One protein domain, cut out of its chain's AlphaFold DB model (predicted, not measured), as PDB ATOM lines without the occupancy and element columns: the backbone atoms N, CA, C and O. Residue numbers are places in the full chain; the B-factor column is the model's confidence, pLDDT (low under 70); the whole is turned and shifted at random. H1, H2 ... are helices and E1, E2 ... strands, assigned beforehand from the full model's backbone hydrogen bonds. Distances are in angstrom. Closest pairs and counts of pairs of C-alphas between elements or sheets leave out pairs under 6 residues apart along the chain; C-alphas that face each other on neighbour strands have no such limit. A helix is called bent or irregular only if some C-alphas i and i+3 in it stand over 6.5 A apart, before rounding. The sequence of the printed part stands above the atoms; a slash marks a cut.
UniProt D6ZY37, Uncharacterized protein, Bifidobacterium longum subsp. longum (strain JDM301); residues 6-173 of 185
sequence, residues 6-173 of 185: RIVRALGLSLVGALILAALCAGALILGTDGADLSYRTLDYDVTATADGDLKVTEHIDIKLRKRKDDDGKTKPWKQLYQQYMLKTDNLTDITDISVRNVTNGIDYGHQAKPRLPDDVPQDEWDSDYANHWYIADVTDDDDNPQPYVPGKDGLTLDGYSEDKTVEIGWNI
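This is residues 6 to 173 of the 185 residues of an uncharacterized protein of Bifidobacterium longum subsp. longum (strain JDM301) (UniProt D6ZY37). A three-stranded antiparallel sheet, E3, E5 and E4, makes the core; a long, bent hairpin of E1 and E2 runs past it without touching it, and long loops wrap round both. Helix H1 is at one end, its residues 6 to 11 sticking out free, and the short helix H2 is near the opposite end. The printed part has 168 residues with two named helices and five named strands, in the order H1, E1, E2, E3, H2, E4, E5; the class is mixed, helices and strands, though under half of the residues are in named elements. The whole is compact, with a radius of gyration of the C-alphas of 17.3 A, yet elongated, spanning 54 by 35 by 30 A.

Find C-alpha 6 at (63.432, -18.011, -13.496); from there H1 runs 26.4 A to residue 23. E1, residues 38 to 49, is 30.9 A long and bends by 67 degrees at residue 41. E2, residues 55 to 65, covers 29.7 A, and E3, residues 80 to 87, covers 22.1 A. H2, residues 123 to 130, starts at C-alpha 123, (29.315, 19.041, 3.976). E4 is residues 133 to 138, and E5, residues 165 to 172, runs 22.4 A to C-alpha 172 at (37.289, 12.606, -2.392).

Begin at E5, the inner strand, with edge strands E3 and E4 as its antiparallel neighbours. Look for N 85 and O 167 at 2.7 A between E3 and E5, and for N 172 and O 133 at 2.8 A in the hairpin E4 and E5. E3, H2 and E4 make a split strand-helix-strand unit, two strands running the same way with E5 between them, and its crossover is left-handed. H2 only grazes this sheet, with residues 126 to 130. H1 also only grazes it, with residues 20 to 23; the closest C-alphas of H1 and E3, Ala 23 and Tyr 85, are 4.9 A apart. In the hairpin E1 and E2, N 44 and O 60 are 2.9 A apart; both strands are apart from E3, E4 and E5. H1 and E2 are near each other. In H1 and H2 every O i to N i+4 pair is within hydrogen-bond range.

The C-alphas farthest apart, Arg 6 and Asp 72, are 58.2 A from each other. The printed part has no cut. The long links are H1 to E1, E2 to E3, E3 to H2 with 35 residues, and E4 to E5. Mean pLDDT of the printed part is 82.6; residues 6 to 36 and residue 160 are under 70.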
ATOM      1  N   ARG A   6      64.141 -18.041 -14.791       39.59
ATOM      2  CA  ARG A   6      63.432 -18.011 -13.496       39.59
ATOM      3  C   ARG A   6      64.008 -16.981 -12.520       39.59
ATOM      4  O   ARG A   6      63.243 -16.331 -11.825       39.59
ATOM      5  N   ILE A   7      65.327 -16.791 -12.528       42.44
ATOM      6  CA  ILE A   7      66.019 -15.866 -11.613       42.44
ATOM      7  C   ILE A   7      65.789 -14.399 -12.019       42.44
ATOM      8  O   ILE A   7      65.522 -13.568 -11.162       42.44
ATOM      9  N   VAL A   8      65.769 -14.097 -13.324       43.56
ATOM     10  CA  VAL A   8      65.489 -12.740 -13.838       43.56
ATOM     11  C   VAL A   8      64.069 -12.275 -13.491       43.56
ATOM     12  O   VAL A   8      63.867 -11.122 -13.134       43.56
ATOM     13  N   ARG A   9      63.081 -13.181 -13.522       39.81
ATOM     14  CA  ARG A   9      61.698 -12.856 -13.133       39.81
ATOM     15  C   ARG A   9      61.563 -12.591 -11.632       39.81
ATOM     16  O   ARG A   9      60.845 -11.678 -11.252       39.81
ATOM     17  N   ALA A  10      62.267 -13.354 -10.795       40.00
ATOM     18  CA  ALA A  10      62.216 -13.191  -9.343       40.00
ATOM     19  C   ALA A  10      62.912 -11.904  -8.856       40.00
ATOM     20  O   ALA A  10      62.373 -11.233  -7.985       40.00
ATOM     21  N   LEU A  11      64.055 -11.530  -9.451       41.28
ATOM     22  CA  LEU A  11      64.760 -10.278  -9.133       41.28
ATOM     23  C   LEU A  11      63.993  -9.029  -9.595       41.28
ATOM     24  O   LEU A  11      63.971  -8.034  -8.878       41.28
ATOM     25  N   GLY A  12      63.332  -9.090 -10.757       43.25
ATOM     26  CA  GLY A  12      62.485  -7.995 -11.240       43.25
ATOM     27  C   GLY A  12      61.258  -7.762 -10.351       43.25
ATOM     28  O   GLY A  12      60.982  -6.630  -9.980       43.25
ATOM     29  N   LEU A  13      60.566  -8.830  -9.937       46.09
ATOM     30  CA  LEU A  13      59.383  -8.730  -9.068       46.09
ATOM     31  C   LEU A  13      59.720  -8.256  -7.642       46.09
ATOM     32  O   LEU A  13      58.959  -7.476  -7.073       46.09
ATOM     33  N   SER A  14      60.849  -8.685  -7.059       50.69
ATOM     34  CA  SER A  14      61.222  -8.266  -5.697       50.69
ATOM     35  C   SER A  14      61.666  -6.807  -5.619       50.69
ATOM     36  O   SER A  14      61.383  -6.146  -4.625       50.69
ATOM     37  N   LEU A  15      62.355  -6.299  -6.650       54.19
ATOM     38  CA  LEU A  15      62.776  -4.898  -6.691       54.19
ATOM     39  C   LEU A  15      61.563  -3.975  -6.850       54.19
ATOM     40  O   LEU A  15      61.440  -2.999  -6.123       54.19
ATOM     41  N   VAL A  16      60.620  -4.337  -7.720       56.09
ATOM     42  CA  VAL A  16      59.391  -3.568  -7.961       56.09
ATOM     43  C   VAL A  16      58.504  -3.479  -6.713       56.09
ATOM     44  O   VAL A  16      58.057  -2.392  -6.357       56.09
ATOM     45  N   GLY A  17      58.299  -4.593  -6.001       53.94
ATOM     46  CA  GLY A  17      57.539  -4.581  -4.745       53.94
ATOM     47  C   GLY A  17      58.206  -3.744  -3.649       53.94
ATOM     48  O   GLY A  17      57.525  -3.023  -2.925       53.94
ATOM     49  N   ALA A  18      59.541  -3.788  -3.555       56.19
ATOM     50  CA  ALA A  18      60.297  -2.967  -2.612       56.19
ATOM     51  C   ALA A  18      60.245  -1.470  -2.959       56.19
ATOM     52  O   ALA A  18      60.181  -0.657  -2.046       56.19
ATOM     53  N   LEU A  19      60.231  -1.105  -4.246       57.88
ATOM     54  CA  LEU A  19      60.135   0.287  -4.699       57.88
ATOM     55  C   LEU A  19      58.775   0.910  -4.360       57.88
ATOM     56  O   LEU A  19      58.742   2.033  -3.874       57.88
ATOM     57  N   ILE A  20      57.672   0.172  -4.531       60.94
ATOM     58  CA  ILE A  20      56.327   0.653  -4.161       60.94
ATOM     59  C   ILE A  20      56.201   0.795  -2.644       60.94
ATOM     60  O   ILE A  20      55.764   1.831  -2.155       60.94
ATOM     61  N   LEU A  21      56.643  -0.213  -1.885       58.94
ATOM     62  CA  LEU A  21      56.626  -0.160  -0.420       58.94
ATOM     63  C   LEU A  21      57.554   0.924   0.146       58.94
ATOM     64  O   LEU A  21      57.242   1.488   1.187       58.94
ATOM     65  N   ALA A  22      58.681   1.205  -0.510       54.47
ATOM     66  CA  ALA A  22      59.600   2.272  -0.116       54.47
ATOM     67  C   ALA A  22      59.110   3.666  -0.532       54.47
ATOM     68  O   ALA A  22      59.455   4.639   0.133       54.47
ATOM     69  N   ALA A  23      58.333   3.766  -1.616       56.72
ATOM     70  CA  ALA A  23      57.687   5.007  -2.024       56.72
ATOM     71  C   ALA A  23      56.535   5.366  -1.081       56.72
ATOM     72  O   ALA A  23      56.370   6.536  -0.767       56.72
ATOM     73  N   LEU A  24      55.774   4.386  -0.584       58.03
ATOM     74  CA  LEU A  24      54.687   4.627   0.365       58.03
ATOM     75  C   LEU A  24      55.223   5.071   1.735       58.03
ATOM     76  O   LEU A  24      55.574   4.253   2.587       58.03
ATOM     77  N   CYS A  25      55.222   6.379   1.983       52.09
ATOM     78  CA  CYS A  25      55.350   6.911   3.334       52.09
ATOM     79  C   CYS A  25      54.011   6.692   4.050       52.09
ATOM     80  O   CYS A  25      52.961   7.160   3.618       52.09
ATOM     81  N   ALA A  26      54.027   5.902   5.122       46.81
ATOM     82  CA  ALA A  26      52.835   5.454   5.833       46.81
ATOM     83  C   ALA A  26      52.088   6.601   6.552       46.81
ATOM     84  O   ALA A  26      52.191   6.730   7.767       46.81
ATOM     85  N   GLY A  27      51.279   7.383   5.831       39.91
ATOM     86  CA  GLY A  27      50.310   8.321   6.423       39.91
ATOM     87  C   GLY A  27      49.029   7.637   6.933       39.91
ATOM     88  O   GLY A  27      48.361   8.133   7.832       39.91
ATOM     89  N   ALA A  28      48.706   6.442   6.417       43.81
ATOM     90  CA  ALA A  28      47.517   5.678   6.822       43.81
ATOM     91  C   ALA A  28      47.691   4.145   6.767       43.81
ATOM     92  O   ALA A  28      46.706   3.407   6.797       43.81
ATOM     93  N   LEU A  29      48.923   3.633   6.671       42.81
ATOM     94  CA  LEU A  29      49.222   2.200   6.511       42.81
ATOM     95  C   LEU A  29      49.073   1.438   7.844       42.81
ATOM     96  O   LEU A  29      50.020   0.881   8.389       42.81
ATOM     97  N   ILE A  30      47.857   1.411   8.394       41.25
ATOM     98  CA  ILE A  30      47.511   0.577   9.545       41.25
ATOM     99  C   ILE A  30      46.872  -0.713   9.024       41.25
ATOM    100  O   ILE A  30      45.650  -0.848   8.920       41.25
ATOM    101  N   LEU A  31      47.719  -1.681   8.671       40.22
ATOM    102  CA  LEU A  31      47.279  -3.040   8.365       40.22
ATOM    103  C   LEU A  31      46.699  -3.678   9.637       40.22
ATOM    104  O   LEU A  31      47.412  -3.920  10.607       40.22
ATOM    105  N   GLY A  32      45.392  -3.950   9.636       39.88
ATOM    106  CA  GLY A  32      44.773  -4.933  10.530       39.88
ATOM    107  C   GLY A  32      44.800  -4.668  12.042       39.88
ATOM    108  O   GLY A  32      44.657  -5.627  12.796       39.88
ATOM    109  N   THR A  33      44.944  -3.429  12.529       39.88
ATOM    110  CA  THR A  33      44.749  -3.184  13.972       39.88
ATOM    111  C   THR A  33      43.257  -3.065  14.294       39.88
ATOM    112  O   THR A  33      42.516  -2.293  13.682       39.88
ATOM    113  N   ASP A  34      42.785  -3.823  15.285       51.16
ATOM    114  CA  ASP A  34      41.368  -3.863  15.677       51.16
ATOM    115  C   ASP A  34      40.827  -2.537  16.253       51.16
ATOM    116  O   ASP A  34      39.622  -2.429  16.516       51.16
ATOM    117  N   GLY A  35      41.677  -1.517  16.403       53.69
ATOM    118  CA  GLY A  35      41.346  -0.205  16.960       53.69
ATOM    119  C   GLY A  35      41.366   0.971  15.980       53.69
ATOM    120  O   GLY A  35      40.866   2.025  16.350       53.69
ATOM    121  N   ALA A  36      41.899   0.827  14.760       67.06
ATOM    122  CA  ALA A  36      42.023   1.966  13.852       67.06
ATOM    123  C   ALA A  36      40.683   2.385  13.232       67.06
ATOM    124  O   ALA A  36      39.865   1.550  12.820       67.06
ATOM    125  N   ASP A  37      40.486   3.700  13.142       78.69
ATOM    126  CA  ASP A  37      39.307   4.307  12.527       78.69
ATOM    127  C   ASP A  37      39.267   4.075  11.006       78.69
ATOM    128  O   ASP A  37      38.188   3.890  10.441       78.69
ATOM    129  N   LEU A  38      40.433   3.984  10.359       83.38
ATOM    130  CA  LEU A  38      40.619   3.537   8.975       83.38
ATOM    131  C   LEU A  38      41.501   2.289   8.968       83.38
ATOM    132  O   LEU A  38      42.524   2.242   9.645       83.38
ATOM    133  N   SER A  39      41.109   1.269   8.206       79.38
ATOM    134  CA  SER A  39      41.915   0.054   8.034       79.38
ATOM    135  C   SER A  39      41.753  -0.527   6.634       79.38
ATOM    136  O   SER A  39      40.647  -0.534   6.089       79.38
ATOM    137  N   TYR A  40      42.839  -1.055   6.078       79.31
ATOM    138  CA  TYR A  40      42.811  -1.817   4.832       79.31
ATOM    139  C   TYR A  40      42.324  -3.243   5.095       79.31
ATOM    140  O   TYR A  40      42.796  -3.912   6.018       79.31
ATOM    141  N   ARG A  41      41.367  -3.709   4.293       82.69
ATOM    142  CA  ARG A  41      40.937  -5.112   4.250       82.69
ATOM    143  C   ARG A  41      41.745  -5.893   3.228       82.69
ATOM    144  O   ARG A  41      42.205  -6.987   3.538       82.69
ATOM    145  N   THR A  42      41.918  -5.316   2.043       83.06
ATOM    146  CA  THR A  42      42.779  -5.840   0.982       83.06
ATOM    147  C   THR A  42      43.545  -4.695   0.339       83.06
ATOM    148  O   THR A  42      43.079  -3.552   0.319       83.06
ATOM    149  N   LEU A  43      44.738  -5.025  -0.141       85.81
ATOM    150  CA  LEU A  43      45.641  -4.124  -0.834       85.81
ATOM    151  C   LEU A  43      46.389  -4.954  -1.880       85.81
ATOM    152  O   LEU A  43      47.316  -5.690  -1.538       85.81
ATOM    153  N   ASP A  44      45.930  -4.888  -3.125       86.81
ATOM    154  CA  ASP A  44      46.448  -5.683  -4.235       86.81
ATOM    155  C   ASP A  44      47.127  -4.768  -5.258       86.81
ATOM    156  O   ASP A  44      46.540  -3.781  -5.704       86.81
ATOM    157  N   TYR A  45      48.349  -5.122  -5.662       86.81
ATOM    158  CA  TYR A  45      49.110  -4.394  -6.677       86.81
ATOM    159  C   TYR A  45      49.396  -5.287  -7.880       86.81
ATOM    160  O   TYR A  45      49.943  -6.384  -7.738       86.81
ATOM    161  N   ASP A  46      49.091  -4.780  -9.069       89.12
ATOM    162  CA  ASP A  46      49.616  -5.279 -10.336       89.12
ATOM    163  C   ASP A  46      50.633  -4.270 -10.866       89.12
ATOM    164  O   ASP A  46      50.362  -3.069 -10.923       89.12
ATOM    165  N   VAL A  47      51.825  -4.750 -11.211       87.88
ATOM    166  CA  VAL A  47      52.923  -3.886 -11.627       87.88
ATOM    167  C   VAL A  47      53.620  -4.453 -12.842       87.88
ATOM    168  O   VAL A  47      54.081  -5.596 -12.855       87.88
ATOM    169  N   THR A  48      53.759  -3.607 -13.853       87.88
ATOM    170  CA  THR A  48      54.459  -3.931 -15.089       87.88
ATOM    171  C   THR A  48      55.526  -2.882 -15.366       87.88
ATOM    172  O   THR A  48      55.221  -1.701 -15.488       87.88
ATOM    173  N   ALA A  49      56.776  -3.323 -15.506       87.81
ATOM    174  CA  ALA A  49      57.848  -2.468 -15.999       87.81
ATOM    175  C   ALA A  49      57.716  -2.268 -17.515       87.81
ATOM    176  O   ALA A  49      57.480  -3.224 -18.263       87.81
ATOM    177  N   THR A  50      57.871  -1.028 -17.961       86.31
ATOM    178  CA  THR A  50      57.898  -0.653 -19.375       86.31
ATOM    179  C   THR A  50      59.307  -0.818 -19.955       86.31
ATOM    180  O   THR A  50      60.272  -1.078 -19.235       86.31
ATOM    181  N   ALA A  51      59.438  -0.698 -21.280       85.56
ATOM    182  CA  ALA A  51      60.744  -0.756 -21.942       85.56
ATOM    183  C   ALA A  51      61.638   0.449 -21.601       85.56
ATOM    184  O   ALA A  51      62.860   0.314 -21.630       85.56
ATOM    185  N   ASP A  52      61.026   1.583 -21.255       85.25
ATOM    186  CA  ASP A  52      61.707   2.848 -20.977       85.25
ATOM    187  C   ASP A  52      62.144   2.976 -19.506       85.25
ATOM    188  O   ASP A  52      62.841   3.918 -19.145       85.25
ATOM    189  N   GLY A  53      61.803   1.988 -18.670       83.31
ATOM    190  CA  GLY A  53      62.179   1.936 -17.255       83.31
ATOM    191  C   GLY A  53      61.074   2.367 -16.290       83.31
ATOM    192  O   GLY A  53      61.201   2.108 -15.096       83.31
ATOM    193  N   ASP A  54      59.970   2.924 -16.795       88.56
ATOM    194  CA  ASP A  54      58.817   3.311 -15.976       88.56
ATOM    195  C   ASP A  54      58.055   2.095 -15.443       88.56
ATOM    196  O   ASP A  54      58.051   1.015 -16.049       88.56
ATOM    197  N   LEU A  55      57.330   2.287 -14.342       90.62
ATOM    198  CA  LEU A  55      56.410   1.299 -13.790       90.62
ATOM    199  C   LEU A  55      54.968   1.713 -14.066       90.62
ATOM    200  O   LEU A  55      54.524   2.780 -13.653       90.62
ATOM    201  N   LYS A  56      54.201   0.819 -14.689       91.75
ATOM    202  CA  LYS A  56      52.743   0.899 -14.680       91.75
ATOM    203  C   LYS A  56      52.223   0.145 -13.468       91.75
ATOM    204  O   LYS A  56      52.387  -1.073 -13.396       91.75
ATOM    205  N   VAL A  57      51.587   0.864 -12.551       91.62
ATOM    206  CA  VAL A  57      50.999   0.315 -11.324       91.62
ATOM    207  C   VAL A  57      49.479   0.361 -11.433       91.62
ATOM    208  O   VAL A  57      48.899   1.354 -11.863       91.62
ATOM    209  N   THR A  58      48.812  -0.728 -11.068       93.62
ATOM    210  CA  THR A  58      47.369  -0.770 -10.833       93.62
ATOM    211  C   THR A  58      47.141  -1.259  -9.419       93.62
ATOM    212  O   THR A  58      47.580  -2.347  -9.053       93.62
ATOM    213  N   GLU A  59      46.457  -0.443  -8.632       92.06
ATOM    214  CA  GLU A  59      46.187  -0.712  -7.230       92.06
ATOM    215  C   GLU A  59      44.692  -0.970  -7.019       92.06
ATOM    216  O   GLU A  59      43.839  -0.224  -7.507       92.06
ATOM    217  N   HIS A  60      44.371  -2.036  -6.288       92.44
ATOM    218  CA  HIS A  60      43.016  -2.346  -5.849       92.44
ATOM    219  C   HIS A  60      42.969  -2.386  -4.324       92.44
ATOM    220  O   HIS A  60      43.662  -3.176  -3.684       92.44
ATOM    221  N   ILE A  61      42.109  -1.550  -3.747       89.44
ATOM    222  CA  ILE A  61      42.045  -1.336  -2.305       89.44
ATOM    223  C   ILE A  61      40.617  -1.549  -1.804       89.44
ATOM    224  O   ILE A  61      39.684  -0.921  -2.306       89.44
ATOM    225  N   ASP A  62      40.452  -2.365  -0.760       89.50
ATOM    226  CA  ASP A  62      39.235  -2.391   0.062       89.50
ATOM    227  C   ASP A  62      39.533  -1.749   1.423       89.50
ATOM    228  O   ASP A  62      40.407  -2.203   2.167       89.50
ATOM    229  N   ILE A  63      38.800  -0.687   1.759       85.56
ATOM    230  CA  ILE A  63      39.003   0.105   2.975       85.56
ATOM    231  C   ILE A  63      37.778  -0.017   3.880       85.56
ATOM    232  O   ILE A  63      36.637   0.239   3.492       85.56
ATOM    233  N   LYS A  64      38.020  -0.333   5.152       86.62
ATOM    234  CA  LYS A  64      37.028  -0.255   6.223       86.62
ATOM    235  C   LYS A  64      37.164   1.073   6.959       86.62
ATOM    236  O   LYS A  64      38.153   1.306   7.651       86.62
ATOM    237  N   LEU A  65      36.106   1.876   6.884       87.62
ATOM    238  CA  LEU A  65      35.959   3.140   7.603       87.62
ATOM    239  C   LEU A  65      35.033   2.953   8.812       87.62
ATOM    240  O   LEU A  65      33.873   2.555   8.666       87.62
ATOM    241  N   ARG A  66      35.530   3.211  10.022       87.06
ATOM    242  CA  ARG A  66      34.736   3.202  11.259       87.06
ATOM    243  C   ARG A  66      34.161   4.585  11.536       87.06
ATOM    244  O   ARG A  66      34.640   5.596  11.034       87.06
ATOM    245  N   LYS A  67      33.109   4.641  12.351       86.88
ATOM    246  CA  LYS A  67      32.613   5.922  12.861       86.88
ATOM    247  C   LYS A  67      33.644   6.497  13.823       86.88
ATOM    248  O   LYS A  67      33.998   5.821  14.782       86.88
ATOM    249  N   ARG A  68      34.026   7.747  13.592       86.75
ATOM    250  CA  ARG A  68      34.919   8.523  14.450       86.75
ATOM    251  C   ARG A  68      34.179   9.714  15.051       86.75
ATOM    252  O   ARG A  68      33.133  10.128  14.534       86.75
ATOM    253  N   LYS A  69      34.699  10.236  16.156       85.69
ATOM    254  CA  LYS A  69      34.163  11.419  16.830       85.69
ATOM    255  C   LYS A  69      35.211  12.524  16.886       85.69
ATOM    256  O   LYS A  69      36.396  12.215  16.894       85.69
ATOM    257  N   ASP A  70      34.764  13.772  16.884       82.94
ATOM    258  CA  ASP A  70      35.610  14.915  17.228       82.94
ATOM    259  C   ASP A  70      35.746  15.067  18.756       82.94
ATOM    260  O   ASP A  70      35.150  14.301  19.525       82.94
ATOM    261  N   ASP A  71      36.521  16.062  19.188       86.00
ATOM    262  CA  ASP A  71      36.782  16.347  20.605       86.00
ATOM    263  C   ASP A  71      35.511  16.746  21.383       86.00
ATOM    264  O   ASP A  71      35.425  16.537  22.593       86.00
ATOM    265  N   ASP A  72      34.480  17.233  20.681       88.19
ATOM    266  CA  ASP A  72      33.147  17.530  21.228       88.19
ATOM    267  C   ASP A  72      32.248  16.278  21.328       88.19
ATOM    268  O   ASP A  72      31.104  16.340  21.794       88.19
ATOM    269  N   GLY A  73      32.715  15.122  20.850       84.75
ATOM    270  CA  GLY A  73      31.969  13.868  20.824       84.75
ATOM    271  C   GLY A  73      30.917  13.765  19.712       84.75
ATOM    272  O   GLY A  73      30.118  12.810  19.726       84.75
ATOM    273  N   LYS A  74      30.902  14.701  18.752       86.12
ATOM    274  CA  LYS A  74      30.056  14.678  17.549       86.12
ATOM    275  C   LYS A  74      30.665  13.744  16.511       86.12
ATOM    276  O   LYS A  74      31.853  13.459  16.520       86.12
ATOM    277  N   THR A  75      29.835  13.212  15.614       87.25
ATOM    278  CA  THR A  75      30.328  12.293  14.573       87.25
ATOM    279  C   THR A  75      31.129  13.071  13.532       87.25
ATOM    280  O   THR A  75      30.562  13.947  12.883       87.25
ATOM    281  N   LYS A  76      32.401  12.710  13.321       85.56
ATOM    282  CA  LYS A  76      33.245  13.291  12.267       85.56
ATOM    283  C   LYS A  76      33.135  12.434  10.994       85.56
ATOM    284  O   LYS A  76      33.557  11.273  11.009       85.56
ATOM    285  N   PRO A  77      32.555  12.945   9.891       88.62
ATOM    286  CA  PRO A  77      32.418  12.176   8.661       88.62
ATOM    287  C   PRO A  77      33.779  11.903   8.012       88.62
ATOM    288  O   PRO A  77      34.748  12.646   8.178       88.62
ATOM    289  N   TRP A  78      33.842  10.825   7.240       91.25
ATOM    290  CA  TRP A  78      34.867  10.651   6.209       91.25
ATOM    291  C   TRP A  78      34.456  11.383   4.945       91.25
ATOM    292  O   TRP A  78      33.284  11.324   4.568       91.25
ATOM    293  N   LYS A  79      35.437  12.031   4.327       92.19
ATOM    294  CA  LYS A  79      35.305  12.887   3.147       92.19
ATOM    295  C   LYS A  79      36.396  12.583   2.122       92.19
ATOM    296  O   LYS A  79      36.124  12.554   0.935       92.19
ATOM    297  N   GLN A  80      37.606  12.282   2.580       91.94
ATOM    298  CA  GLN A  80      38.775  12.081   1.732       91.94
ATOM    299  C   GLN A  80      39.582  10.877   2.206       91.94
ATOM    300  O   GLN A  80      39.557  10.521   3.388       91.94
ATOM    301  N   LEU A  81      40.259  10.256   1.251       92.44
ATOM    302  CA  LEU A  81      41.228   9.185   1.418       92.44
ATOM    303  C   LEU A  81      42.447   9.558   0.576       92.44
ATOM    304  O   LEU A  81      42.276  10.169  -0.477       92.44
ATOM    305  N   TYR A  82      43.647   9.207   1.018       91.19
ATOM    306  CA  TYR A  82      44.858   9.536   0.280       91.19
ATOM    307  C   TYR A  82      45.989   8.551   0.558       91.19
ATOM    308  O   TYR A  82      45.971   7.813   1.548       91.19
ATOM    309  N   GLN A  83      46.978   8.565  -0.330       89.69
ATOM    310  CA  GLN A  83      48.273   7.926  -0.146       89.69
ATOM    311  C   GLN A  83      49.383   8.907  -0.484       89.69
ATOM    312  O   GLN A  83      49.263   9.679  -1.434       89.69
ATOM    313  N   GLN A  84      50.461   8.850   0.290       89.31
ATOM    314  CA  GLN A  84      51.639   9.674   0.077       89.31
ATOM    315  C   GLN A  84      52.782   8.826  -0.471       89.31
ATOM    316  O   GLN A  84      53.041   7.715  -0.001       89.31
ATOM    317  N   TYR A  85      53.467   9.386  -1.456       89.25
ATOM    318  CA  TYR A  85      54.581   8.790  -2.162       89.25
ATOM    319  C   TYR A  85      55.792   9.706  -2.046       89.25
ATOM    320  O   TYR A  85      55.721  10.890  -2.362       89.25
ATOM    321  N   MET A  86      56.915   9.156  -1.610       89.62
ATOM    322  CA  MET A  86      58.178   9.874  -1.583       89.62
ATOM    323  C   MET A  86      58.880   9.714  -2.928       89.62
ATOM    324  O   MET A  86      59.283   8.609  -3.304       89.62
ATOM    325  N   LEU A  87      59.028  10.824  -3.639       91.12
ATOM    326  CA  LEU A  87      59.830  10.912  -4.843       91.12
ATOM    327  C   LEU A  87      61.305  11.025  -4.458       91.12
ATOM    328  O   LEU A  87      61.667  11.868  -3.634       91.12
ATOM    329  N   LYS A  88      62.154  10.205  -5.084       88.81
ATOM    330  CA  LYS A  88      63.615  10.339  -5.044       88.81
ATOM    331  C   LYS A  88      64.212  10.068  -6.412       88.81
ATOM    332  O   LYS A  88      63.751   9.202  -7.158       88.81
ATOM    333  N   THR A  89      65.298  10.765  -6.713       86.62
ATOM    334  CA  THR A  89      66.036  10.644  -7.979       86.62
ATOM    335  C   THR A  89      66.554   9.229  -8.253       86.62
ATOM    336  O   THR A  89      66.667   8.837  -9.410       86.62
ATOM    337  N   ASP A  90      66.793   8.440  -7.205       81.94
ATOM    338  CA  ASP A  90      67.300   7.070  -7.312       81.94
ATOM    339  C   ASP A  90      66.209   6.007  -7.564       81.94
ATOM    340  O   ASP A  90      66.546   4.849  -7.829       81.94
ATOM    341  N   ASN A  91      64.913   6.341  -7.445       79.75
ATOM    342  CA  ASN A  91      63.839   5.341  -7.540       79.75
ATOM    343  C   ASN A  91      62.545   5.794  -8.241       79.75
ATOM    344  O   ASN A  91      62.089   5.108  -9.152       79.75
ATOM    345  N   LEU A  92      61.931   6.886  -7.801       88.19
ATOM    346  CA  LEU A  92      60.614   7.355  -8.215       88.19
ATOM    347  C   LEU A  92      60.713   8.860  -8.422       88.19
ATOM    348  O   LEU A  92      60.697   9.629  -7.468       88.19
ATOM    349  N   THR A  93      60.845   9.282  -9.670       91.69
ATOM    350  CA  THR A  93      61.055  10.694  -9.997       91.69
ATOM    351  C   THR A  93      59.757  11.444 -10.234       91.69
ATOM    352  O   THR A  93      59.721  12.653 -10.046       91.69
ATOM    353  N   ASP A  94      58.695  10.761 -10.653       94.12
ATOM    354  CA  ASP A  94      57.404  11.373 -10.958       94.12
ATOM    355  C   ASP A  94      56.285  10.319 -10.922       94.12
ATOM    356  O   ASP A  94      56.546   9.116 -11.004       94.12
ATOM    357  N   ILE A  95      55.035  10.770 -10.834       94.00
ATOM    358  CA  ILE A  95      53.838   9.944 -10.979       94.00
ATOM    359  C   ILE A  95      52.925  10.605 -12.009       94.00
ATOM    360  O   ILE A  95      52.498  11.748 -11.849       94.00
ATOM    361  N   THR A  96      52.609   9.872 -13.076       95.44
ATOM    362  CA  THR A  96      51.845  10.374 -14.225       95.44
ATOM    363  C   THR A  96      50.764   9.375 -14.652       95.44
ATOM    364  O   THR A  96      50.666   8.290 -14.083       95.44
ATOM    365  N   ASP A  97      49.920   9.759 -15.620       96.44
ATOM    366  CA  ASP A  97      48.830   8.921 -16.164       96.44
ATOM    367  C   ASP A  97      47.891   8.344 -15.081       96.44
ATOM    368  O   ASP A  97      47.533   7.165 -15.062       96.44
ATOM    369  N   ILE A  98      47.517   9.201 -14.125       96.50
ATOM    370  CA  ILE A  98      46.735   8.817 -12.948       96.50
ATOM    371  C   ILE A  98      45.252   8.736 -13.308       96.50
ATOM    372  O   ILE A  98      44.673   9.643 -13.908       96.50
ATOM    373  N   SER A  99      44.610   7.659 -12.864       97.56
ATOM    374  CA  SER A  99      43.157   7.539 -12.844       97.56
ATOM    375  C   SER A  99      42.715   6.853 -11.560       97.56
ATOM    376  O   SER A  99      43.390   5.959 -11.054       97.56
ATOM    377  N   VAL A 100      41.572   7.279 -11.028       97.31
ATOM    378  CA  VAL A 100      40.980   6.702  -9.820       97.31
ATOM    379  C   VAL A 100      39.560   6.271 -10.137       97.31
ATOM    380  O   VAL A 100      38.793   7.019 -10.741       97.31
ATOM    381  N   ARG A 101      39.201   5.058  -9.714       97.06
ATOM    382  CA  ARG A 101      37.868   4.499  -9.924       97.06
ATOM    383  C   ARG A 101      37.327   3.886  -8.648       97.06
ATOM    384  O   ARG A 101      37.963   3.038  -8.028       97.06
ATOM    385  N   ASN A 102      36.087   4.223  -8.319       94.69
ATOM    386  CA  ASN A 102      35.327   3.476  -7.336       94.69
ATOM    387  C   ASN A 102      34.741   2.222  -7.992       94.69
ATOM    388  O   ASN A 102      33.755   2.268  -8.724       94.69
ATOM    389  N   VAL A 103      35.349   1.076  -7.709       93.75
ATOM    390  CA  VAL A 103      34.937  -0.222  -8.265       93.75
ATOM    391  C   VAL A 103      33.600  -0.732  -7.716       93.75
ATOM    392  O   VAL A 103      32.965  -1.566  -8.354       93.75
ATOM    393  N   THR A 104      33.141  -0.228  -6.563       89.50
ATOM    394  CA  THR A 104      31.882  -0.670  -5.933       89.50
ATOM    395  C   THR A 104      30.663  -0.157  -6.696       89.50
ATOM    396  O   THR A 104      29.693  -0.889  -6.878       89.50
ATOM    397  N   ASN A 105      30.697   1.102  -7.136       91.56
ATOM    398  CA  ASN A 105      29.603   1.737  -7.881       91.56
ATOM    399  C   ASN A 105      29.958   2.041  -9.348       91.56
ATOM    400  O   ASN A 105      29.095   2.475 -10.106       91.56
ATOM    401  N   GLY A 106      31.202   1.782  -9.754       94.94
ATOM    402  CA  GLY A 106      31.684   1.916 -11.122       94.94
ATOM    403  C   GLY A 106      32.039   3.338 -11.553       94.94
ATOM    404  O   GLY A 106      32.278   3.512 -12.745       94.94
ATOM    405  N   ILE A 107      32.079   4.314 -10.638       95.88
ATOM    406  CA  ILE A 107      32.340   5.731 -10.939       95.88
ATOM    407  C   ILE A 107      33.835   5.972 -11.166       95.88
ATOM    408  O   ILE A 107      34.647   5.693 -10.282       95.88
ATOM    409  N   ASP A 108      34.174   6.546 -12.317       98.00
ATOM    410  CA  ASP A 108      35.501   7.101 -12.590       98.00
ATOM    411  C   ASP A 108      35.579   8.516 -12.009       98.00
ATOM    412  O   ASP A 108      34.690   9.339 -12.236       98.00
ATOM    413  N   TYR A 109      36.610   8.788 -11.214       97.94
ATOM    414  CA  TYR A 109      36.738  10.060 -10.514       97.94
ATOM    415  C   TYR A 109      37.307  11.124 -11.454       97.94
ATOM    416  O   TYR A 109      38.250  10.868 -12.208       97.94
ATOM    417  N   GLY A 110      36.758  12.337 -11.391       98.00
ATOM    418  CA  GLY A 110      37.271  13.487 -12.136       98.00
ATOM    419  C   GLY A 110      38.578  14.015 -11.544       98.00
ATOM    420  O   GLY A 110      38.795  13.922 -10.344       98.00
ATOM    421  N   HIS A 111      39.453  14.604 -12.355       97.19
ATOM    422  CA  HIS A 111      40.662  15.248 -11.835       97.19
ATOM    423  C   HIS A 111      40.354  16.654 -11.296       97.19
ATOM    424  O   HIS A 111      39.772  17.482 -11.999       97.19
ATOM    425  N   GLN A 112      40.804  16.942 -10.077       95.38
ATOM    426  CA  GLN A 112      40.766  18.249  -9.438       95.38
ATOM    427  C   GLN A 112      42.190  18.800  -9.290       95.38
ATOM    428  O   GLN A 112      42.985  18.307  -8.500       95.38
ATOM    429  N   ALA A 113      42.492  19.882 -10.010       90.75
ATOM    430  CA  ALA A 113      43.849  20.432 -10.078       90.75
ATOM    431  C   ALA A 113      44.342  21.112  -8.786       90.75
ATOM    432  O   ALA A 113      45.539  21.325  -8.625       90.75
ATOM    433  N   LYS A 114      43.433  21.533  -7.899       91.75
ATOM    434  CA  LYS A 114      43.788  22.169  -6.622       91.75
ATOM    435  C   LYS A 114      43.190  21.369  -5.474       91.75
ATOM    436  O   LYS A 114      41.959  21.323  -5.414       91.75
ATOM    437  N   PRO A 115      43.992  20.784  -4.574       90.19
ATOM    438  CA  PRO A 115      43.468  20.061  -3.421       90.19
ATOM    439  C   PRO A 115      42.631  20.986  -2.528       90.19
ATOM    440  O   PRO A 115      42.837  22.202  -2.484       90.19
ATOM    441  N   ARG A 116      41.655  20.406  -1.828       90.81
ATOM    442  CA  ARG A 116      40.885  21.079  -0.777       90.81
ATOM    443  C   ARG A 116      40.885  20.216   0.466       90.81
ATOM    444  O   ARG A 116      40.601  19.022   0.372       90.81
ATOM    445  N   LEU A 117      41.155  20.837   1.608       88.44
ATOM    446  CA  LEU A 117      41.087  20.148   2.883       88.44
ATOM    447  C   LEU A 117      39.622  19.873   3.242       88.44
ATOM    448  O   LEU A 117      38.776  20.765   3.129       88.44
ATOM    449  N   PRO A 118      39.294  18.655   3.699       88.25
ATOM    450  CA  PRO A 118      37.926  18.289   4.048       88.25
ATOM    451  C   PRO A 118      37.279  19.146   5.136       88.25
ATOM    452  O   PRO A 118      36.050  19.273   5.156       88.25
ATOM    453  N   ASP A 119      38.083  19.675   6.057       86.50
ATOM    454  CA  ASP A 119      37.605  20.449   7.204       86.50
ATOM    455  C   ASP A 119      37.339  21.929   6.830       86.50
ATOM    456  O   ASP A 119      36.544  22.583   7.502       86.50
ATOM    457  N   ASP A 120      37.871  22.411   5.696       89.50
ATOM    458  CA  ASP A 120      37.646  23.774   5.178       89.50
ATOM    459  C   ASP A 120      36.337  23.929   4.392       89.50
ATOM    460  O   ASP A 120      35.883  25.045   4.129       89.50
ATOM    461  N   VAL A 121      35.735  22.812   3.976       89.81
ATOM    462  CA  VAL A 121      34.585  22.800   3.067       89.81
ATOM    463  C   VAL A 121      33.344  22.263   3.793       89.81
ATOM    464  O   VAL A 121      33.382  21.148   4.333       89.81
ATOM    465  N   PRO A 122      32.214  22.995   3.792       89.62
ATOM    466  CA  PRO A 122      30.936  22.509   4.311       89.62
ATOM    467  C   PRO A 122      30.503  21.170   3.696       89.62
ATOM    468  O   PRO A 122      30.913  20.797   2.603       89.62
ATOM    469  N   GLN A 123      29.689  20.393   4.415       87.31
ATOM    470  CA  GLN A 123      29.315  19.041   3.976       87.31
ATOM    471  C   GLN A 123      28.523  19.021   2.658       87.31
ATOM    472  O   GLN A 123      28.749  18.147   1.825       87.31
ATOM    473  N   ASP A 124      27.582  19.943   2.491       88.12
ATOM    474  CA  ASP A 124      26.752  20.069   1.293       88.12
ATOM    475  C   ASP A 124      27.576  20.472   0.067       88.12
ATOM    476  O   ASP A 124      27.438  19.839  -0.977       88.12
ATOM    477  N   GLU A 125      28.479  21.440   0.226       93.88
ATOM    478  CA  GLU A 125      29.436  21.839  -0.815       93.88
ATOM    479  C   GLU A 125      30.415  20.699  -1.151       93.88
ATOM    480  O   GLU A 125      30.720  20.453  -2.316       93.88
ATOM    481  N   TRP A 126      30.873  19.941  -0.148       94.12
ATOM    482  CA  TRP A 126      31.760  18.794  -0.364       94.12
ATOM    483  C   TRP A 126      31.136  17.757  -1.298       94.12
ATOM    484  O   TRP A 126      31.759  17.342  -2.277       94.12
ATOM    485  N   ASP A 127      29.910  17.334  -0.991       93.44
ATOM    486  CA  ASP A 127      29.239  16.270  -1.736       93.44
ATOM    487  C   ASP A 127      28.858  16.695  -3.162       93.44
ATOM    488  O   ASP A 127      28.814  15.835  -4.045       93.44
ATOM    489  N   SER A 128      28.594  17.986  -3.404       93.75
ATOM    490  CA  SER A 128      28.241  18.491  -4.737       93.75
ATOM    491  C   SER A 128      29.451  18.800  -5.615       93.75
ATOM    492  O   SER A 128      29.428  18.465  -6.800       93.75
ATOM    493  N   ASP A 129      30.491  19.415  -5.050       94.56
ATOM    494  CA  ASP A 129      31.536  20.075  -5.841       94.56
ATOM    495  C   ASP A 129      32.867  19.315  -5.815       94.56
ATOM    496  O   ASP A 129      33.659  19.432  -6.751       94.56
ATOM    497  N   TYR A 130      33.114  18.516  -4.771       95.12
ATOM    498  CA  TYR A 130      34.429  17.914  -4.521       95.12
ATOM    499  C   TYR A 130      34.417  16.388  -4.475       95.12
ATOM    500  O   TYR A 130      35.401  15.762  -4.872       95.12
ATOM    501  N   ALA A 131      33.331  15.757  -4.030       94.69
ATOM    502  CA  ALA A 131      33.205  14.304  -4.045       94.69
ATOM    503  C   ALA A 131      33.310  13.740  -5.474       94.69
ATOM    504  O   ALA A 131      32.960  14.394  -6.456       94.69
ATOM    505  N   ASN A 132      33.780  12.495  -5.591       96.62
ATOM    506  CA  ASN A 132      34.062  11.817  -6.865       96.62
ATOM    507  C   ASN A 132      35.140  12.508  -7.714       96.62
ATOM    508  O   ASN A 132      35.169  12.338  -8.934       96.62
ATOM    509  N   HIS A 133      36.036  13.257  -7.073       97.75
ATOM    510  CA  HIS A 133      37.245  13.773  -7.696       97.75
ATOM    511  C   HIS A 133      38.492  13.191  -7.036       97.75
ATOM    512  O   HIS A 133      38.491  12.872  -5.847       97.75
ATOM    513  N   TRP A 134      39.557  13.048  -7.811       97.75
ATOM    514  CA  TRP A 134      40.901  12.771  -7.329       97.75
ATOM    515  C   TRP A 134      41.801  13.982  -7.575       97.75
ATOM    516  O   TRP A 134      41.532  14.797  -8.458       97.75
ATOM    517  N   TYR A 135      42.873  14.097  -6.806       97.25
ATOM    518  CA  TYR A 135      43.908  15.111  -6.983       97.25
ATOM    519  C   TYR A 135      45.289  14.502  -6.752       97.25
ATOM    520  O   TYR A 135      45.420  13.430  -6.154       97.25
ATOM    521  N   ILE A 136      46.309  15.218  -7.210       97.25
ATOM    522  CA  ILE A 136      47.695  15.020  -6.799       97.25
ATOM    523  C   ILE A 136      48.248  16.348  -6.275       97.25
ATOM    524  O   ILE A 136      47.933  17.411  -6.818       97.25
ATOM    525  N   ALA A 137      49.021  16.295  -5.197       96.69
ATOM    526  CA  ALA A 137      49.563  17.472  -4.528       96.69
ATOM    527  C   ALA A 137      50.990  17.240  -4.023       96.69
ATOM    528  O   ALA A 137      51.358  16.114  -3.709       96.69
ATOM    529  N   ASP A 138      51.774  18.310  -3.924       96.25
ATOM    530  CA  ASP A 138      53.043  18.340  -3.199       96.25
ATOM    531  C   ASP A 138      52.748  18.693  -1.733       96.25
ATOM    532  O   ASP A 138      52.161  19.738  -1.444       96.25
ATOM    533  N   VAL A 139      53.119  17.796  -0.823       94.81
ATOM    534  CA  VAL A 139      52.943  17.915   0.635       94.81
ATOM    535  C   VAL A 139      54.291  17.856   1.357       94.81
ATOM    536  O   VAL A 139      54.363  17.506   2.529       94.81
ATOM    537  N   THR A 140      55.384  18.157   0.651       92.81
ATOM    538  CA  THR A 140      56.747  18.069   1.199       92.81
ATOM    539  C   THR A 140      56.929  18.956   2.430       92.81
ATOM    540  O   THR A 140      57.558  18.530   3.397       92.81
ATOM    541  N   ASP A 141      56.365  20.166   2.394       91.69
ATOM    542  CA  ASP A 141      56.516  21.151   3.466       91.69
ATOM    543  C   ASP A 141      55.473  20.987   4.584       91.69
ATOM    544  O   ASP A 141      55.807  21.162   5.756       91.69
ATOM    545  N   ASP A 142      54.215  20.697   4.226       87.56
ATOM    546  CA  ASP A 142      53.070  20.665   5.148       87.56
ATOM    547  C   ASP A 142      51.869  19.921   4.523       87.56
ATOM    548  O   ASP A 142      51.397  20.292   3.442       87.56
ATOM    549  N   ASP A 143      51.357  18.886   5.194       84.06
ATOM    550  CA  ASP A 143      50.177  18.126   4.758       84.06
ATOM    551  C   ASP A 143      48.855  18.856   5.044       84.06
ATOM    552  O   ASP A 143      47.863  18.626   4.348       84.06
ATOM    553  N   ASP A 144      48.861  19.824   5.965       87.44
ATOM    554  CA  ASP A 144      47.758  20.758   6.205       87.44
ATOM    555  C   ASP A 144      47.760  21.933   5.204       87.44
ATOM    556  O   ASP A 144      46.896  22.809   5.254       87.44
ATOM    557  N   ASN A 145      48.703  21.984   4.256       89.94
ATOM    558  CA  ASN A 145      48.719  22.979   3.181       89.94
ATOM    559  C   ASN A 145      49.230  22.387   1.852       89.94
ATOM    560  O   ASN A 145      50.250  22.835   1.309       89.94
ATOM    561  N   PRO A 146      48.501  21.413   1.279       92.81
ATOM    562  CA  PRO A 146      48.918  20.719   0.071       92.81
ATOM    563  C   PRO A 146      48.997  21.681  -1.122       92.81
ATOM    564  O   PRO A 146      48.033  22.380  -1.457       92.81
ATOM    565  N   GLN A 147      50.144  21.706  -1.799       96.38
ATOM    566  CA  GLN A 147      50.364  22.535  -2.982       96.38
ATOM    567  C   GLN A 147      49.967  21.785  -4.260       96.38
ATOM    568  O   GLN A 147      50.162  20.575  -4.352       96.38
ATOM    569  N   PRO A 148      49.412  22.461  -5.283       95.88
ATOM    570  CA  PRO A 148      49.134  21.822  -6.567       95.88
ATOM    571  C   PRO A 148      50.388  21.183  -7.169       95.88
ATOM    572  O   PRO A 148      51.436  21.821  -7.213       95.88
ATOM    573  N   TYR A 149      50.246  19.965  -7.687       96.06
ATOM    574  CA  TYR A 149      51.303  19.245  -8.392       96.06
ATOM    575  C   TYR A 149      50.886  18.989  -9.840       96.06
ATOM    576  O   TYR A 149      49.771  18.533 -10.103       96.06
ATOM    577  N   VAL A 150      51.769  19.282 -10.793       96.12
ATOM    578  CA  VAL A 150      51.562  19.035 -12.223       96.12
ATOM    579  C   VAL A 150      52.421  17.843 -12.669       96.12
ATOM    580  O   VAL A 150      53.631  18.005 -12.865       96.12
ATOM    581  N   PRO A 151      51.810  16.663 -12.899       95.12
ATOM    582  CA  PRO A 151      52.504  15.488 -13.427       95.12
ATOM    583  C   PRO A 151      53.289  15.781 -14.710       95.12
ATOM    584  O   PRO A 151      52.807  16.494 -15.595       95.12
ATOM    585  N   GLY A 152      54.492  15.224 -14.829       93.75
ATOM    586  CA  GLY A 152      55.398  15.414 -15.965       93.75
ATOM    587  C   GLY A 152      56.160  16.741 -15.952       93.75
ATOM    588  O   GLY A 152      56.995  16.969 -16.829       93.75
ATOM    589  N   LYS A 153      55.863  17.637 -15.003       94.56
ATOM    590  CA  LYS A 153      56.481  18.962 -14.902       94.56
ATOM    591  C   LYS A 153      57.119  19.206 -13.540       94.56
ATOM    592  O   LYS A 153      58.236  19.709 -13.495       94.56
ATOM    593  N   ASP A 154      56.402  18.880 -12.471       95.06
ATOM    594  CA  ASP A 154      56.820  19.190 -11.100       95.06
ATOM    595  C   ASP A 154      57.561  18.013 -10.426       95.06
ATOM    596  O   ASP A 154      57.966  18.116  -9.266       95.06
ATOM    597  N   GLY A 155      57.768  16.915 -11.167       93.50
ATOM    598  CA  GLY A 155      58.600  15.785 -10.760       93.50
ATOM    599  C   GLY A 155      60.092  16.115 -10.695       93.50
ATOM    600  O   GLY A 155      60.549  17.184 -11.104       93.50
ATOM    601  N   LEU A 156      60.867  15.170 -10.167       93.38
ATOM    602  CA  LEU A 156      62.302  15.315  -9.958       93.38
ATOM    603  C   LEU A 156      63.082  15.202 -11.268       93.38
ATOM    604  O   LEU A 156      62.858  14.311 -12.091       93.38
ATOM    605  N   THR A 157      64.074  16.071 -11.417       87.94
ATOM    606  CA  THR A 157      65.059  16.023 -12.496       87.94
ATOM    607  C   THR A 157      66.254  15.155 -12.109       87.94
ATOM    608  O   THR A 157      66.741  15.182 -10.980       87.94
ATOM    609  N   LEU A 158      66.789  14.407 -13.078       81.25
ATOM    610  CA  LEU A 158      67.977  13.555 -12.902       81.25
ATOM    611  C   LEU A 158      69.309  14.330 -12.985       81.25
ATOM    612  O   LEU A 158      70.365  13.744 -13.211       81.25
ATOM    613  N   ASP A 159      69.277  15.652 -12.835       79.44
ATOM    614  CA  ASP A 159      70.455  16.524 -12.905       79.44
ATOM    615  C   ASP A 159      71.250  16.586 -11.588       79.44
ATOM    616  O   ASP A 159      72.298  17.228 -11.532       79.44
ATOM    617  N   GLY A 160      70.780  15.884 -10.551       67.50
ATOM    618  CA  GLY A 160      71.460  15.746  -9.262       67.50
ATOM    619  C   GLY A 160      71.231  16.903  -8.289       67.50
ATOM    620  O   GLY A 160      71.843  16.907  -7.223       67.50
ATOM    621  N   TYR A 161      70.367  17.864  -8.631       74.56
ATOM    622  CA  TYR A 161      70.022  19.008  -7.772       74.56
ATOM    623  C   TYR A 161      68.607  18.940  -7.191       74.56
ATOM    624  O   TYR A 161      68.254  19.771  -6.359       74.56
ATOM    625  N   SER A 162      67.799  17.977  -7.631       82.12
ATOM    626  CA  SER A 162      66.446  17.781  -7.116       82.12
ATOM    627  C   SER A 162      66.467  17.250  -5.685       82.12
ATOM    628  O   SER A 162      67.090  16.224  -5.408       82.12
ATOM    629  N   GLU A 163      65.767  17.945  -4.792       87.56
ATOM    630  CA  GLU A 163      65.490  17.472  -3.436       87.56
ATOM    631  C   GLU A 163      64.353  16.444  -3.448       87.56
ATOM    632  O   GLU A 163      63.471  16.493  -4.308       87.56
ATOM    633  N   ASP A 164      64.379  15.515  -2.490       90.88
ATOM    634  CA  ASP A 164      63.292  14.556  -2.284       90.88
ATOM    635  C   ASP A 164      61.964  15.304  -2.066       90.88
ATOM    636  O   ASP A 164      61.919  16.327  -1.379       90.88
ATOM    637  N   LYS A 165      60.871  14.769  -2.616       91.69
ATOM    638  CA  LYS A 165      59.520  15.328  -2.465       91.69
ATOM    639  C   LYS A 165      58.576  14.300  -1.874       91.69
ATOM    640  O   LYS A 165      58.694  13.117  -2.178       91.69
ATOM    641  N   THR A 166      57.586  14.745  -1.116       93.12
ATOM    642  CA  THR A 166      56.432  13.917  -0.756       93.12
ATOM    643  C   THR A 166      55.238  14.392  -1.563       93.12
ATOM    644  O   THR A 166      54.806  15.535  -1.424       93.12
ATOM    645  N   VAL A 167      54.701  13.519  -2.410       94.31
ATOM    646  CA  VAL A 167      53.488  13.786  -3.185       94.31
ATOM    647  C   VAL A 167      52.331  12.960  -2.659       94.31
ATOM    648  O   VAL A 167      52.479  11.785  -2.343       94.31
ATOM    649  N   GLU A 168      51.158  13.560  -2.584       94.06
ATOM    650  CA  GLU A 168      49.932  12.906  -2.158       94.06
ATOM    651  C   GLU A 168      49.011  12.682  -3.351       94.06
ATOM    652  O   GLU A 168      48.733  13.619  -4.096       94.06
ATOM    653  N   ILE A 169      48.493  11.465  -3.504       94.81
ATOM    654  CA  ILE A 169      47.352  11.179  -4.374       94.81
ATOM    655  C   ILE A 169      46.146  10.942  -3.480       94.81
ATOM    656  O   ILE A 169      46.079   9.945  -2.755       94.81
ATOM    657  N   GLY A 170      45.187  11.859  -3.543       93.56
ATOM    658  CA  GLY A 170      43.957  11.789  -2.770       93.56
ATOM    659  C   GLY A 170      42.727  11.615  -3.644       93.56
ATOM    660  O   GLY A 170      42.681  12.040  -4.798       93.56
ATOM    661  N   TRP A 171      41.699  10.989  -3.082       94.50
ATOM    662  CA  TRP A 171      40.389  10.859  -3.700       94.50
ATOM    663  C   TRP A 171      39.268  11.177  -2.714       94.50
ATOM    664  O   TRP A 171      39.167  10.648  -1.602       94.50
ATOM    665  N   ASN A 172      38.391  12.065  -3.161       94.88
ATOM    666  CA  ASN A 172      37.289  12.606  -2.392       94.88
ATOM    667  C   ASN A 172      36.076  11.686  -2.534       94.88
ATOM    668  O   ASN A 172      35.575  11.428  -3.630       94.88
ATOM    669  N   ILE A 173      35.585  11.182  -1.411       93.25
ATOM    670  CA  ILE A 173      34.383  10.358  -1.329       93.25
ATOM    671  C   ILE A 173      33.194  11.204  -0.861       93.25
ATOM    672  O   ILE A 173      33.383  12.175  -0.122       93.25
TER     673      ILE A 173